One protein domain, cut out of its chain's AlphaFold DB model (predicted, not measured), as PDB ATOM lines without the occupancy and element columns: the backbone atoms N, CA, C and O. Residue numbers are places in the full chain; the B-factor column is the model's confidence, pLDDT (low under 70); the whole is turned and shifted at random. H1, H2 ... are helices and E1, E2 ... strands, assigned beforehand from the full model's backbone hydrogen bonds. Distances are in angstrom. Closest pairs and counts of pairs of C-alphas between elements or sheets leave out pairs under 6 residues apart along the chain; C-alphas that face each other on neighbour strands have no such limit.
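Overview. This is residues 539 to 589 and 629 to 690 of the 703 residues of the protein "SAP domain containing protein" of Ceratobasidium theobromae (UniProt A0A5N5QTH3). A strongly twisted sheet of four strands has one helix, H2, packed slantwise over one face. H1 folds back beside the first part of H2, beyond the E1 edge of the sheet, while the short helix H3 lies past the opposite edge, E4. The printed part has 113 residues, with three named helices and four named strands in the order H1, H2, E1, E2, E3, E4, H3; the sheet runs E1, E2, E3, E4, all antiparallel. The class is mixed, helices and strands, with 51 residues, under half, in named elements. The whole is compact, with a radius of gyration of the C-alphas of 13.8 A and spans of 39 by 34 by 24 A.

Along the chain. Residues 539 to 557 hold no named element, but residues 552 to 553 pair antiparallel with residues 556 to 557. H1, residues 558 to 566, begins with C-alpha 558 at (143.154, 167.520, 111.833) and is 12.3 A long. H2, residues 573 to 586, is the longest helix at 20.2 A. After the cut come E1, residues 634 to 638, 11.4 A; E2, residues 653 to 658, 16.0 A, beginning at C-alpha 653 (152.220, 154.140, 128.476); E3, residues 662 to 667, 16.3 A; and E4, residues 673 to 676, 7.8 A. H3, residues 683 to 689, is 9.9 A long and ends with C-alpha 689 at (155.373, 150.627, 136.171).

Arrangement. H1 and H2 form a helical hairpin: they touch, opposite ways at a shallow tilt of 32 degrees, with the C-alphas of Val 564 and Gly 573 closest at 5.3 A. H2 touches H1 with residues 573 to 577 alone. H1 only grazes the sheet, with residues 558 to 564. H2 is on the sheet at a height of 8.6 A, over E1 and E2, and its line stands at 49 degrees to E1 on the local plane, slantwise to the strands. Its closest C-alphas to E1 are those of Leu 576 and Val 637, 5.9 A. The strands form a meander, each the antiparallel neighbour of the one before. N 638 and O 655 of E1 and E2 are 2.9 A apart, N 656 and O 664 of E2 and E3 2.9 A, and N 674 and O 665 of E3 and E4 2.8 A, each within hydrogen-bond range. H3 is not on the sheet; its closest C-alpha to E4 is that of Trp 685, 7.4 A from Ile 674. In H1, H2 and H3 every O i to N i+4 pair is within hydrogen-bond range.

Size, cuts and confidence. The two C-alphas farthest apart are those of Glu 550 and Lys 687, 40.9 A. Residues 590 to 628 are not printed, and C-alphas 589 and 629 are 7.3 A apart across the cut. The link E1 to E2, 14 residues, is long. Residues 566 to 571, of which 566 belongs to H1, stand free. Mean pLDDT of the printed part is 93.4; residues 642 to 645 are under 70.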
ATOM      1  N   SER A 539     128.478 167.396 122.089       95.31
ATOM      2  CA  SER A 539     129.405 166.524 122.814       95.31
ATOM      3  C   SER A 539     130.420 167.335 123.619       95.31
ATOM      4  O   SER A 539     130.736 168.485 123.283       95.31
ATOM      5  N   LEU A 540     130.963 166.730 124.671       95.50
ATOM      6  CA  LEU A 540     131.920 167.394 125.554       95.50
ATOM      7  C   LEU A 540     133.185 167.818 124.792       95.50
ATOM      8  O   LEU A 540     133.740 168.888 125.025       95.50
ATOM      9  N   GLN A 541     133.603 167.004 123.828       95.31
ATOM     10  CA  GLN A 541     134.759 167.236 122.973       95.31
ATOM     11  C   GLN A 541     134.542 168.428 122.046       95.31
ATOM     12  O   GLN A 541     135.475 169.192 121.816       95.31
ATOM     13  N   ASP A 542     133.311 168.651 121.581       95.06
ATOM     14  CA  ASP A 542     132.985 169.834 120.781       95.06
ATOM     15  C   ASP A 542     133.083 171.122 121.609       95.06
ATOM     16  O   ASP A 542     133.181 172.213 121.040       95.06
ATOM     17  N   ALA A 543     133.002 171.027 122.943       94.81
ATOM     18  CA  ALA A 543     133.140 172.161 123.858       94.81
ATOM     19  C   ALA A 543     134.598 172.568 124.122       94.81
ATOM     20  O   ALA A 543     134.812 173.601 124.751       94.81
ATOM     21  N   ILE A 544     135.579 171.799 123.635       96.25
ATOM     22  CA  ILE A 544     137.004 172.113 123.770       96.25
ATOM     23  C   ILE A 544     137.386 173.197 122.764       96.25
ATOM     24  O   ILE A 544     137.381 172.981 121.552       96.25
ATOM     25  N   GLU A 545     137.771 174.357 123.282       95.88
ATOM     26  CA  GLU A 545     138.268 175.481 122.499       95.88
ATOM     27  C   GLU A 545     139.799 175.560 122.572       95.88
ATOM     28  O   GLU A 545     140.416 175.288 123.603       95.88
ATOM     29  N   SER A 546     140.421 175.952 121.461       95.50
ATOM     30  CA  SER A 546     141.858 176.221 121.372       95.50
ATOM     31  C   SER A 546     142.127 177.499 120.578       95.50
ATOM     32  O   SER A 546     141.233 178.002 119.893       95.50
ATOM     33  N   GLY A 547     143.360 178.013 120.649       93.12
ATOM     34  CA  GLY A 547     143.787 179.189 119.877       93.12
ATOM     35  C   GLY A 547     143.835 178.966 118.357       93.12
ATOM     36  O   GLY A 547     143.729 179.924 117.599       93.12
ATOM     37  N   ASN A 548     143.933 177.710 117.899       94.06
ATOM     38  CA  ASN A 548     144.034 177.349 116.483       94.06
ATOM     39  C   ASN A 548     143.006 176.267 116.115       94.06
ATOM     40  O   ASN A 548     143.331 175.097 115.923       94.06
ATOM     41  N   GLN A 549     141.742 176.670 116.001       94.62
ATOM     42  CA  GLN A 549     140.649 175.752 115.654       94.62
ATOM     43  C   GLN A 549     140.695 175.279 114.192       94.62
ATOM     44  O   GLN A 549     140.089 174.265 113.855       94.62
ATOM     45  N   GLU A 550     141.412 175.991 113.317       95.81
ATOM     46  CA  GLU A 550     141.524 175.634 111.898       95.81
ATOM     47  C   GLU A 550     142.385 174.384 111.694       95.81
ATOM     48  O   GLU A 550     142.063 173.523 110.875       95.81
ATOM     49  N   SER A 551     143.476 174.273 112.458       97.31
ATOM     50  CA  SER A 551     144.416 173.151 112.352       97.31
ATOM     51  C   SER A 551     144.122 172.035 113.357       97.31
ATOM     52  O   SER A 551     144.482 170.880 113.106       97.31
ATOM     53  N   TYR A 552     143.461 172.358 114.474       97.62
ATOM     54  CA  TYR A 552     143.205 171.423 115.568       97.62
ATOM     55  C   TYR A 552     141.714 171.316 115.881       97.62
ATOM     56  O   TYR A 552     141.080 172.256 116.357       97.62
ATOM     57  N   ILE A 553     141.170 170.118 115.683       97.25
ATOM     58  CA  ILE A 553     139.787 169.782 116.018       97.25
ATOM     59  C   ILE A 553     139.787 169.243 117.446       97.25
ATOM     60  O   ILE A 553     140.421 168.221 117.711       97.25
ATOM     61  N   ALA A 554     139.116 169.945 118.365       96.25
ATOM     62  CA  ALA A 554     139.098 169.611 119.794       96.25
ATOM     63  C   ALA A 554     140.514 169.383 120.370       96.25
ATOM     64  O   ALA A 554     140.753 168.438 121.113       96.25
ATOM     65  N   GLY A 555     141.483 170.212 119.964       97.06
ATOM     66  CA  GLY A 555     142.873 170.125 120.426       97.06
ATOM     67  C   GLY A 555     143.748 169.072 119.732       97.06
ATOM     68  O   GLY A 555     144.895 168.896 120.134       97.06
ATOM     69  N   ILE A 556     143.255 168.386 118.695       98.25
ATOM     70  CA  ILE A 556     143.995 167.340 117.969       98.25
ATOM     71  C   ILE A 556     144.199 167.740 116.505       98.25
ATOM     72  O   ILE A 556     143.255 168.159 115.835       98.25
ATOM     73  N   ASN A 557     145.417 167.568 115.983       98.06
ATOM     74  CA  ASN A 557     145.779 167.899 114.607       98.06
ATOM     75  C   ASN A 557     144.847 167.197 113.599       98.06
ATOM     76  O   ASN A 557     144.780 165.963 113.527       98.06
ATOM     77  N   ALA A 558     144.157 167.995 112.780       97.62
ATOM     78  CA  ALA A 558     143.154 167.520 111.833       97.62
ATOM     79  C   ALA A 558     143.737 166.574 110.767       97.62
ATOM     80  O   ALA A 558     143.109 165.576 110.406       97.62
ATOM     81  N   LEU A 559     144.954 166.835 110.279       97.25
ATOM     82  CA  LEU A 559     145.627 165.978 109.298       97.25
ATOM     83  C   LEU A 559     146.067 164.650 109.916       97.25
ATOM     84  O   LEU A 559     146.015 163.609 109.257       97.25
ATOM     85  N   TRP A 560     146.505 164.656 111.176       97.44
ATOM     86  CA  TRP A 560     146.809 163.418 111.889       97.44
ATOM     87  C   TRP A 560     145.549 162.583 112.115       97.44
ATOM     88  O   TRP A 560     145.558 161.404 111.765       97.44
ATOM     89  N   LEU A 561     144.447 163.193 112.564       96.81
ATOM     90  CA  LEU A 561     143.154 162.511 112.680       96.81
ATOM     91  C   LEU A 561     142.709 161.904 111.345       96.81
ATOM     92  O   LEU A 561     142.317 160.741 111.302       96.81
ATOM     93  N   GLN A 562     142.843 162.634 110.233       96.44
ATOM     94  CA  GLN A 562     142.540 162.097 108.903       96.44
ATOM     95  C   GLN A 562     143.425 160.899 108.530       96.44
ATOM     96  O   GLN A 562     142.946 159.964 107.890       96.44
ATOM     97  N   ARG A 563     144.710 160.897 108.912       95.81
ATOM     98  CA  ARG A 563     145.611 159.755 108.683       95.81
ATOM     99  C   ARG A 563     145.236 158.555 109.546       95.81
ATOM    100  O   ARG A 563     145.197 157.447 109.025       95.81
ATOM    101  N   VAL A 564     144.932 158.767 110.825       94.94
ATOM    102  CA  VAL A 564     144.469 157.710 111.738       94.94
ATOM    103  C   VAL A 564     143.151 157.114 111.244       94.94
ATOM    104  O   VAL A 564     143.029 155.895 111.188       94.94
ATOM    105  N   ALA A 565     142.222 157.955 110.778       93.81
ATOM    106  CA  ALA A 565     140.965 157.525 110.176       93.81
ATOM    107  C   ALA A 565     141.184 156.717 108.883       93.81
ATOM    108  O   ALA A 565     140.594 155.660 108.694       93.81
ATOM    109  N   LYS A 566     142.076 157.157 107.987       93.25
ATOM    110  CA  LYS A 566     142.420 156.380 106.778       93.25
ATOM    111  C   LYS A 566     143.093 155.048 107.119       93.25
ATOM    112  O   LYS A 566     142.858 154.056 106.443       93.25
ATOM    113  N   ASN A 567     143.873 155.025 108.194       86.62
ATOM    114  CA  ASN A 567     144.531 153.836 108.719       86.62
ATOM    115  C   ASN A 567     143.657 153.075 109.732       86.62
ATOM    116  O   ASN A 567     144.202 152.307 110.521       86.62
ATOM    117  N   LEU A 568     142.328 153.248 109.734       71.56
ATOM    118  CA  LEU A 568     141.409 152.495 110.607       71.56
ATOM    119  C   LEU A 568     141.481 150.975 110.387       71.56
ATOM    120  O   LEU A 568     141.087 150.217 111.268       71.56
ATOM    121  N   GLU A 569     142.009 150.520 109.247       72.56
ATOM    122  CA  GLU A 569     142.334 149.104 109.022       72.56
ATOM    123  C   GLU A 569     143.471 148.609 109.929       72.56
ATOM    124  O   GLU A 569     143.577 147.413 110.212       72.56
ATOM    125  N   SER A 570     144.323 149.516 110.417       84.06
ATOM    126  CA  SER A 570     145.317 149.183 111.427       84.06
ATOM    127  C   SER A 570     144.642 148.939 112.772       84.06
ATOM    128  O   SER A 570     143.743 149.660 113.205       84.06
ATOM    129  N   ARG A 571     145.137 147.921 113.468       84.31
ATOM    130  CA  ARG A 571     144.645 147.495 114.779       84.31
ATOM    131  C   ARG A 571     144.674 148.600 115.844       84.31
ATOM    132  O   ARG A 571     143.876 148.556 116.777       84.31
ATOM    133  N   ASP A 572     145.564 149.579 115.682       89.81
ATOM    134  CA  ASP A 572     145.867 150.583 116.701       89.81
ATOM    135  C   ASP A 572     145.180 151.934 116.455       89.81
ATOM    136  O   ASP A 572     145.120 152.749 117.374       89.81
ATOM    137  N   GLY A 573     144.623 152.188 115.262       92.56
ATOM    138  CA  GLY A 573     144.030 153.484 114.903       92.56
ATOM    139  C   GLY A 573     143.011 154.016 115.929       92.56
ATOM    140  O   GLY A 573     143.228 155.095 116.487       92.56
ATOM    141  N   PRO A 574     141.957 153.249 116.273       93.12
ATOM    142  CA  PRO A 574     140.976 153.656 117.285       93.12
ATOM    143  C   PRO A 574     141.576 153.885 118.680       93.12
ATOM    144  O   PRO A 574     141.117 154.749 119.428       93.12
ATOM    145  N   LEU A 575     142.608 153.116 119.042       93.50
ATOM    146  CA  LEU A 575     143.295 153.255 120.325       93.50
ATOM    147  C   LEU A 575     144.099 154.561 120.375       93.50
ATOM    148  O   LEU A 575     144.018 155.280 121.368       93.50
ATOM    149  N   LEU A 576     144.833 154.893 119.309       95.94
ATOM    150  CA  LEU A 576     145.600 156.138 119.207       95.94
ATOM    151  C   LEU A 576     144.694 157.367 119.303       95.94
ATOM    152  O   LEU A 576     144.990 158.290 120.060       95.94
ATOM    153  N   GLU A 577     143.572 157.358 118.582       96.19
ATOM    154  CA  GLU A 577     142.571 158.425 118.658       96.19
ATOM    155  C   GLU A 577     141.997 158.557 120.075       96.19
ATOM    156  O   GLU A 577     141.888 159.661 120.610       96.19
ATOM    157  N   THR A 578     141.687 157.429 120.717       95.94
ATOM    158  CA  THR A 578     141.181 157.407 122.094       95.94
ATOM    159  C   THR A 578     142.195 158.000 123.078       95.94
ATOM    160  O   THR A 578     141.822 158.804 123.929       95.94
ATOM    161  N   ILE A 579     143.479 157.652 122.954       97.31
ATOM    162  CA  ILE A 579     144.546 158.202 123.803       97.31
ATOM    163  C   ILE A 579     144.697 159.710 123.574       97.31
ATOM    164  O   ILE A 579     144.803 160.450 124.548       97.31
ATOM    165  N   ALA A 580     144.650 160.179 122.320       98.00
ATOM    166  CA  ALA A 580     144.722 161.608 122.004       98.00
ATOM    167  C   ALA A 580     143.578 162.392 122.665       98.00
ATOM    168  O   ALA A 580     143.823 163.393 123.335       98.00
ATOM    169  N   ARG A 581     142.336 161.902 122.545       97.62
ATOM    170  CA  ARG A 581     141.156 162.525 123.171       97.62
ATOM    171  C   ARG A 581     141.267 162.569 124.695       97.62
ATOM    172  O   ARG A 581     140.972 163.598 125.295       97.62
ATOM    173  N   ARG A 582     141.719 161.473 125.317       97.56
ATOM    174  CA  ARG A 582     141.960 161.410 126.769       97.56
ATOM    175  C   ARG A 582     143.022 162.415 127.201       97.56
ATOM    176  O   ARG A 582     142.810 163.120 128.178       97.56
ATOM    177  N   TYR A 583     144.131 162.498 126.465       98.12
ATOM    178  CA  TYR A 583     145.210 163.436 126.766       98.12
ATOM    179  C   TYR A 583     144.730 164.888 126.717       98.12
ATOM    180  O   TYR A 583     144.939 165.617 127.686       98.12
ATOM    181  N   VAL A 584     144.026 165.280 125.647       98.00
ATOM    182  CA  VAL A 584     143.440 166.624 125.519       98.00
ATOM    183  C   VAL A 584     142.543 166.921 126.716       98.00
ATOM    184  O   VAL A 584     142.717 167.952 127.357       98.00
ATOM    185  N   LEU A 585     141.628 166.008 127.059       97.00
ATOM    186  CA  LEU A 585     140.734 166.193 128.202       97.00
ATOM    187  C   LEU A 585     141.474 166.299 129.540       97.00
ATOM    188  O   LEU A 585     141.046 167.075 130.379       97.00
ATOM    189  N   SER A 586     142.569 165.560 129.738       96.12
ATOM    190  CA  SER A 586     143.372 165.649 130.970       96.12
ATOM    191  C   SER A 586     144.271 166.888 131.040       96.12
ATOM    192  O   SER A 586     144.825 167.186 132.094       96.12
ATOM    193  N   CYS A 587     144.449 167.593 129.917       96.56
ATOM    194  CA  CYS A 587     145.294 168.784 129.804       96.56
ATOM    195  C   CYS A 587     144.488 170.063 129.545       96.56
ATOM    196  O   CYS A 587     145.072 171.093 129.203       96.56
ATOM    197  N   VAL A 588     143.157 170.022 129.671       95.94
ATOM    198  CA  VAL A 588     142.374 171.263 129.717       95.94
ATOM    199  C   VAL A 588     142.767 172.054 130.961       95.94
ATOM    200  O   VAL A 588     143.106 171.476 131.996       95.94
ATOM    201  N   GLU A 589     142.700 173.381 130.880       92.00
ATOM    202  CA  GLU A 589     143.095 174.236 132.000       92.00
ATOM    203  C   GLU A 589     142.327 173.871 133.282       92.00
ATOM    204  O   GLU A 589     141.146 173.527 133.195       92.00
ATOM    205  N   SER A 629     145.529 174.767 126.098       96.19
ATOM    206  CA  SER A 629     146.629 175.642 125.711       96.19
ATOM    207  C   SER A 629     147.318 175.161 124.426       96.19
ATOM    208  O   SER A 629     147.308 173.973 124.087       96.19
ATOM    209  N   GLU A 630     148.000 176.080 123.736       95.56
ATOM    210  CA  GLU A 630     148.763 175.756 122.524       95.56
ATOM    211  C   GLU A 630     149.849 174.698 122.759       95.56
ATOM    212  O   GLU A 630     150.113 173.887 121.872       95.56
ATOM    213  N   HIS A 631     150.442 174.657 123.960       95.38
ATOM    214  CA  HIS A 631     151.523 173.718 124.262       95.38
ATOM    215  C   HIS A 631     151.048 172.278 124.535       95.38
ATOM    216  O   HIS A 631     151.867 171.356 124.642       95.38
ATOM    217  N   HIS A 632     149.730 172.077 124.632       97.00
ATOM    218  CA  HIS A 632     149.084 170.774 124.785       97.00
ATOM    219  C   HIS A 632     148.323 170.321 123.527       97.00
ATOM    220  O   HIS A 632     147.719 169.250 123.539       97.00
ATOM    221  N   LEU A 633     148.385 171.072 122.422       97.69
ATOM    222  CA  LEU A 633     147.774 170.662 121.155       97.69
ATOM    223  C   LEU A 633     148.463 169.423 120.590       97.69
ATOM    224  O   LEU A 633     149.673 169.430 120.387       97.69
ATOM    225  N   VAL A 634     147.698 168.362 120.333       98.31
ATOM    226  CA  VAL A 634     148.225 167.047 119.949       98.31
ATOM    227  C   VAL A 634     148.558 167.002 118.464       98.31
ATOM    228  O   VAL A 634     147.681 167.147 117.615       98.31
ATOM    229  N   GLU A 635     149.812 166.695 118.155       98.00
ATOM    230  CA  GLU A 635     150.317 166.454 116.803       98.00
ATOM    231  C   GLU A 635     150.222 164.984 116.398       98.00
ATOM    232  O   GLU A 635     149.850 164.653 115.271       98.00
ATOM    233  N   SER A 636     150.591 164.079 117.309       97.12
ATOM    234  CA  SER A 636     150.510 162.636 117.078       97.12
ATOM    235  C   SER A 636     150.635 161.833 118.372       97.12
ATOM    236  O   SER A 636     151.141 162.326 119.379       97.12
ATOM    237  N   VAL A 637     150.199 160.574 118.335       97.12
ATOM    238  CA  VAL A 637     150.317 159.614 119.443       97.12
ATOM    239  C   VAL A 637     151.029 158.357 118.961       97.12
ATOM    240  O   VAL A 637     150.762 157.885 117.855       97.12
ATOM    241  N   HIS A 638     151.910 157.804 119.798       95.12
ATOM    242  CA  HIS A 638     152.721 156.626 119.485       95.12
ATOM    243  C   HIS A 638     152.724 155.625 120.646       95.12
ATOM    244  O   HIS A 638     152.750 156.002 121.817       95.12
ATOM    245  N   LEU A 639     152.721 154.329 120.316       93.75
ATOM    246  CA  LEU A 639     152.813 153.220 121.285       93.75
ATOM    247  C   LEU A 639     154.241 152.653 121.407       93.75
ATOM    248  O   LEU A 639     154.494 151.767 122.224       93.75
ATOM    249  N   SER A 640     155.172 153.160 120.600       90.94
ATOM    250  CA  SER A 640     156.581 152.769 120.553       90.94
ATOM    251  C   SER A 640     157.475 154.001 120.584       90.94
ATOM    252  O   SER A 640     157.066 155.078 120.149       90.94
ATOM    253  N   THR A 641     158.715 153.835 121.036       82.94
ATOM    254  CA  THR A 641     159.702 154.921 121.003       82.94
ATOM    255  C   THR A 641     160.195 155.185 119.574       82.94
ATOM    256  O   THR A 641     160.389 154.264 118.780       82.94
ATOM    257  N   CYS A 642     160.426 156.455 119.232       64.81
ATOM    258  CA  CYS A 642     160.883 156.866 117.895       64.81
ATOM    259  C   CYS A 642     162.403 156.694 117.674       64.81
ATOM    260  O   CYS A 642     162.899 156.915 116.569       64.81
ATOM    261  N   ARG A 643     163.179 156.304 118.698       65.06
ATOM    262  CA  ARG A 643     164.656 156.315 118.668       65.06
ATOM    263  C   ARG A 643     165.269 155.055 118.043       65.06
ATOM    264  O   ARG A 643     166.000 154.329 118.708       65.06
ATOM    265  N   GLY A 644     165.003 154.810 116.757       60.16
ATOM    266  CA  GLY A 644     165.780 153.922 115.864       60.16
ATOM    267  C   GLY A 644     165.775 152.411 116.166       60.16
ATOM    268  O   GLY A 644     165.940 151.602 115.257       60.16
ATOM    269  N   LYS A 645     165.527 152.006 117.411       69.94
ATOM    270  CA  LYS A 645     165.184 150.649 117.826       69.94
ATOM    271  C   LYS A 645     163.701 150.667 118.160       69.94
ATOM    272  O   LYS A 645     163.284 151.479 118.977       69.94
ATOM    273  N   LYS A 646     162.913 149.794 117.525       76.75
ATOM    274  CA  LYS A 646     161.480 149.596 117.807       76.75
ATOM    275  C   LYS A 646     161.289 148.992 119.206       76.75
ATOM    276  O   LYS A 646     160.877 147.844 119.332       76.75
ATOM    277  N   ALA A 647     161.672 149.719 120.248       84.94
ATOM    278  CA  ALA A 647     161.388 149.337 121.615       84.94
ATOM    279  C   ALA A 647     159.938 149.731 121.910       84.94
ATOM    280  O   ALA A 647     159.554 150.902 121.791       84.94
ATOM    281  N   GLU A 648     159.125 148.724 122.214       89.12
ATOM    282  CA  GLU A 648     157.744 148.911 122.635       89.12
ATOM    283  C   GLU A 648     157.722 149.572 124.016       89.12
ATOM    284  O   GLU A 648     158.441 149.160 124.931       89.12
ATOM    285  N   LEU A 649     156.897 150.611 124.159       93.75
ATOM    286  CA  LEU A 649     156.653 151.220 125.460       93.75
ATOM    287  C   LEU A 649     155.899 150.234 126.353       93.75
ATOM    288  O   LEU A 649     155.126 149.402 125.866       93.75
ATOM    289  N   HIS A 650     156.059 150.385 127.669       94.38
ATOM    290  CA  HIS A 650     155.237 149.689 128.650       94.38
ATOM    291  C   HIS A 650     153.747 149.789 128.251       94.38
ATOM    292  O   HIS A 650     153.294 150.882 127.904       94.38
ATOM    293  N   PRO A 651     152.949 148.705 128.300       94.31
ATOM    294  CA  PRO A 651     151.579 148.709 127.772       94.31
ATOM    295  C   PRO A 651     150.632 149.748 128.384       94.31
ATOM    296  O   PRO A 651     149.664 150.143 127.745       94.31
ATOM    297  N   ALA A 652     150.910 150.212 129.602       95.81
ATOM    298  CA  ALA A 652     150.199 151.322 130.243       95.81
ATOM    299  C   ALA A 652     150.586 152.731 129.734       95.81
ATOM    300  O   ALA A 652     149.923 153.698 130.104       95.81
ATOM    301  N   LEU A 653     151.636 152.867 128.916       96.69
ATOM    302  CA  LEU A 653     152.220 154.140 128.476       96.69
ATOM    303  C   LEU A 653     152.043 154.398 126.983       96.69
ATOM    304  O   LEU A 653     152.256 153.508 126.160       96.69
ATOM    305  N   ALA A 654     151.744 155.634 126.615       96.75
ATOM    306  CA  ALA A 654     151.896 156.135 125.253       96.75
ATOM    307  C   ALA A 654     152.769 157.392 125.245       96.75
ATOM    308  O   ALA A 654     152.962 158.026 126.281       96.75
ATOM    309  N   LEU A 655     153.292 157.733 124.069       96.88
ATOM    310  CA  LEU A 655     154.024 158.969 123.828       96.88
ATOM    311  C   LEU A 655     153.137 159.909 123.008       96.88
ATOM    312  O   LEU A 655     152.710 159.553 121.907       96.88
ATOM    313  N   VAL A 656     152.845 161.088 123.550       97.75
ATOM    314  CA  VAL A 656     152.043 162.121 122.883       97.75
ATOM    315  C   VAL A 656     152.950 163.266 122.476       97.75
ATOM    316  O   VAL A 656     153.599 163.864 123.326       97.75
ATOM    317  N   PHE A 657     152.971 163.576 121.183       97.50
ATOM    318  CA  PHE A 657     153.670 164.729 120.630       97.50
ATOM    319  C   PHE A 657     152.715 165.911 120.609       97.50
ATOM    320  O   PHE A 657     151.605 165.785 120.084       97.50
ATOM    321  N   THR A 658     153.150 167.050 121.134       97.56
ATOM    322  CA  THR A 658     152.389 168.295 121.125       97.56
ATOM    323  C   THR A 658     153.162 169.442 120.497       97.56
ATOM    324  O   THR A 658     154.377 169.374 120.312       97.56
ATOM    325  N   THR A 659     152.463 170.516 120.158       94.12
ATOM    326  CA  THR A 659     153.068 171.756 119.660       94.12
ATOM    327  C   THR A 659     153.736 172.535 120.803       94.12
ATOM    328  O   THR A 659     153.233 172.495 121.915       94.12
ATOM    329  N   PRO A 660     154.859 173.249 120.592       92.75
ATOM    330  CA  PRO A 660     155.790 173.129 119.476       92.75
ATOM    331  C   PRO A 660     156.850 172.045 119.756       92.75
ATOM    332  O   PRO A 660     157.920 172.328 120.289       92.75
ATOM    333  N   GLY A 661     156.564 170.796 119.383       91.94
ATOM    334  CA  GLY A 661     157.526 169.688 119.405       91.94
ATOM    335  C   GLY A 661     157.845 169.104 120.785       91.94
ATOM    336  O   GLY A 661     158.926 168.546 120.954       91.94
ATOM    337  N   ARG A 662     156.948 169.226 121.769       95.75
ATOM    338  CA  ARG A 662     157.113 168.559 123.073       95.75
ATOM    339  C   ARG A 662     156.604 167.130 122.996       95.75
ATOM    340  O   ARG A 662     155.706 166.834 122.213       95.75
ATOM    341  N   GLU A 663     157.146 166.249 123.824       96.12
ATOM    342  CA  GLU A 663     156.680 164.866 123.896       96.12
ATOM    343  C   GLU A 663     156.446 164.487 125.360       96.12
ATOM    344  O   GLU A 663     157.305 164.705 126.215       96.12
ATOM    345  N   TYR A 664     155.281 163.911 125.650       97.69
ATOM    346  CA  TYR A 664     154.888 163.511 126.997       97.69
ATOM    347  C   TYR A 664     154.647 162.010 127.072       97.69
ATOM    348  O   TYR A 664     153.975 161.427 126.215       97.69
ATOM    349  N   PHE A 665     155.150 161.390 128.137       97.69
ATOM    350  CA  PHE A 665     154.742 160.049 128.530       97.69
ATOM    351  C   PHE A 665     153.401 160.138 129.253       97.69
ATOM    352  O   PHE A 665     153.288 160.801 130.285       97.69
ATOM    353  N   VAL A 666     152.388 159.453 128.729       97.75
ATOM    354  CA  VAL A 666     151.013 159.523 129.239       97.75
ATOM    355  C   VAL A 666     150.492 158.143 129.610       97.75
ATOM    356  O   VAL A 666     150.814 157.145 128.956       97.75
ATOM    357  N   LEU A 667     149.640 158.073 130.633       97.50
ATOM    358  CA  LEU A 667     148.915 156.848 130.967       97.50
ATOM    359  C   LEU A 667     147.806 156.600 129.936       97.50
ATOM    360  O   LEU A 667     146.874 157.392 129.833       97.50
ATOM    361  N   ARG A 668     147.852 155.480 129.200       96.75
ATOM    362  CA  ARG A 668     146.886 155.184 128.116       96.75
ATOM    363  C   ARG A 668     145.430 155.215 128.582       96.75
ATOM    364  O   ARG A 668     144.551 155.644 127.836       96.75
ATOM    365  N   ASP A 669     145.168 154.748 129.802       96.06
ATOM    366  CA  ASP A 669     143.809 154.592 130.329       96.06
ATOM    367  C   ASP A 669     143.143 155.911 130.739       96.06
ATOM    368  O   ASP A 669     141.916 155.969 130.739       96.06
ATOM    369  N   THR A 670     143.919 156.945 131.087       97.25
ATOM    370  CA  THR A 670     143.397 158.231 131.596       97.25
ATOM    371  C   THR A 670     143.838 159.446 130.784       97.25
ATOM    372  O   THR A 670     143.228 160.497 130.915       97.25
ATOM    373  N   GLY A 671     144.878 159.328 129.955       97.25
ATOM    374  CA  GLY A 671     145.481 160.439 129.213       97.25
ATOM    375  C   GLY A 671     146.463 161.288 130.020       97.25
ATOM    376  O   GLY A 671     147.186 162.076 129.425       97.25
ATOM    377  N   ILE A 672     146.543 161.099 131.341       97.50
ATOM    378  CA  ILE A 672     147.295 161.993 132.228       97.50
ATOM    379  C   ILE A 672     148.810 161.881 131.961       97.50
ATOM    380  O   ILE A 672     149.334 160.754 131.971       97.50
ATOM    381  N   PRO A 673     149.525 163.005 131.754       97.38
ATOM    382  CA  PRO A 673     150.977 163.014 131.613       97.38
ATOM    383  C   PRO A 673     151.670 162.682 132.940       97.38
ATOM    384  O   PRO A 673     151.287 163.163 134.004       97.38
ATOM    385  N   ILE A 674     152.710 161.852 132.870       96.88
ATOM    386  CA  ILE A 674     153.507 161.395 134.026       96.88
ATOM    387  C   ILE A 674     155.024 161.542 133.812       96.88
ATOM    388  O   ILE A 674     155.821 161.067 134.620       96.88
ATOM    389  N   GLY A 675     155.421 162.182 132.714       96.25
ATOM    390  CA  GLY A 675     156.800 162.529 132.384       96.25
ATOM    391  C   GLY A 675     156.877 163.233 131.031       96.25
ATOM    392  O   GLY A 675     155.930 163.173 130.240       96.25
ATOM    393  N   ALA A 676     158.007 163.872 130.759       96.31
ATOM    394  CA  ALA A 676     158.331 164.486 129.473       96.31
ATOM    395  C   ALA A 676     159.507 163.739 128.824       96.31
ATOM    396  O   ALA A 676     160.225 163.006 129.504       96.31
ATOM    397  N   SER A 677     159.698 163.836 127.509       92.62
ATOM    398  CA  SER A 677     160.764 163.076 126.838       92.62
ATOM    399  C   SER A 677     162.169 163.631 127.041       92.62
ATOM    400  O   SER A 677     163.143 162.907 126.858       92.62
ATOM    401  N   ASP A 678     162.309 164.889 127.431       93.75
ATOM    402  CA  ASP A 678     163.582 165.493 127.814       93.75
ATOM    403  C   ASP A 678     164.021 165.068 129.223       93.75
ATOM    404  O   ASP A 678     165.201 164.792 129.439       93.75
ATOM    405  N   GLU A 679     163.075 164.940 130.152       95.62
ATOM    406  CA  GLU A 679     163.333 164.542 131.544       95.62
ATOM    407  C   GLU A 679     163.243 163.024 131.780       95.62
ATOM    408  O   GLU A 679     163.850 162.483 132.709       95.62
ATOM    409  N   GLY A 680     162.507 162.317 130.924       95.12
ATOM    410  CA  GLY A 680     162.116 160.929 131.132       95.12
ATOM    411  C   GLY A 680     160.952 160.774 132.119       95.12
ATOM    412  O   GLY A 680     160.288 161.723 132.534       95.12
ATOM    413  N   LEU A 681     160.682 159.529 132.501       95.94
ATOM    414  CA  LEU A 681     159.748 159.201 133.578       95.94
ATOM    415  C   LEU A 681     160.386 159.461 134.943       95.94
ATOM    416  O   LEU A 681     161.524 159.060 135.185       95.94
ATOM    417  N   GLU A 682     159.622 160.015 135.882       93.56
ATOM    418  CA  GLU A 682     160.069 160.159 137.271       93.56
ATOM    419  C   GLU A 682     160.454 158.783 137.870       93.56
ATOM    420  O   GLU A 682     159.742 157.795 137.638       93.56
ATOM    421  N   PRO A 683     161.518 158.673 138.693       94.00
ATOM    422  CA  PRO A 683     161.925 157.407 139.314       94.00
ATOM    423  C   PRO A 683     160.801 156.664 140.054       94.00
ATOM    424  O   PRO A 683     160.775 155.430 140.091       94.00
ATOM    425  N   LEU A 684     159.845 157.398 140.630       90.94
ATOM    426  CA  LEU A 684     158.675 156.808 141.271       90.94
ATOM    427  C   LEU A 684     157.779 156.075 140.263       90.94
ATOM    428  O   LEU A 684     157.382 154.934 140.518       90.94
ATOM    429  N   TRP A 685     157.500 156.690 139.114       94.94
ATOM    430  CA  TRP A 685     156.735 156.079 138.028       94.94
ATOM    431  C   TRP A 685     157.478 154.902 137.399       94.94
ATOM    432  O   TRP A 685     156.868 153.850 137.211       94.94
ATOM    433  N   GLN A 686     158.794 155.019 137.191       95.12
ATOM    434  CA  GLN A 686     159.642 153.905 136.744       95.12
ATOM    435  C   GLN A 686     159.486 152.683 137.659       95.12
ATOM    436  O   GLN A 686     159.257 151.566 137.194       95.12
ATOM    437  N   LYS A 687     159.525 152.895 138.983       92.06
ATOM    438  CA  LYS A 687     159.339 151.834 139.984       92.06
ATOM    439  C   LYS A 687     157.926 151.242 139.964       92.06
ATOM    440  O   LYS A 687     157.787 150.024 140.062       92.06
ATOM    441  N   ILE A 688     156.886 152.076 139.874       91.62
ATOM    442  CA  ILE A 688     155.480 151.632 139.876       91.62
ATOM    443  C   ILE A 688     155.160 150.810 138.621       91.62
ATOM    444  O   ILE A 688     154.531 149.753 138.715       91.62
ATOM    445  N   LEU A 689     155.605 151.280 137.458       93.75
ATOM    446  CA  LEU A 689     155.373 150.627 136.171       93.75
ATOM    447  C   LEU A 689     156.314 149.429 135.972       93.75
ATOM    448  O   LEU A 689     155.918 148.412 135.405       93.75
ATOM    449  N   GLY A 690     157.525 149.478 136.528       92.31
ATOM    450  CA  GLY A 690     158.567 148.480 136.287       92.31
ATOM    451  C   GLY A 690     159.239 148.659 134.923       92.31
ATOM    452  O   GLY A 690     159.563 147.668 134.270       92.31
TER     453      GLY A 690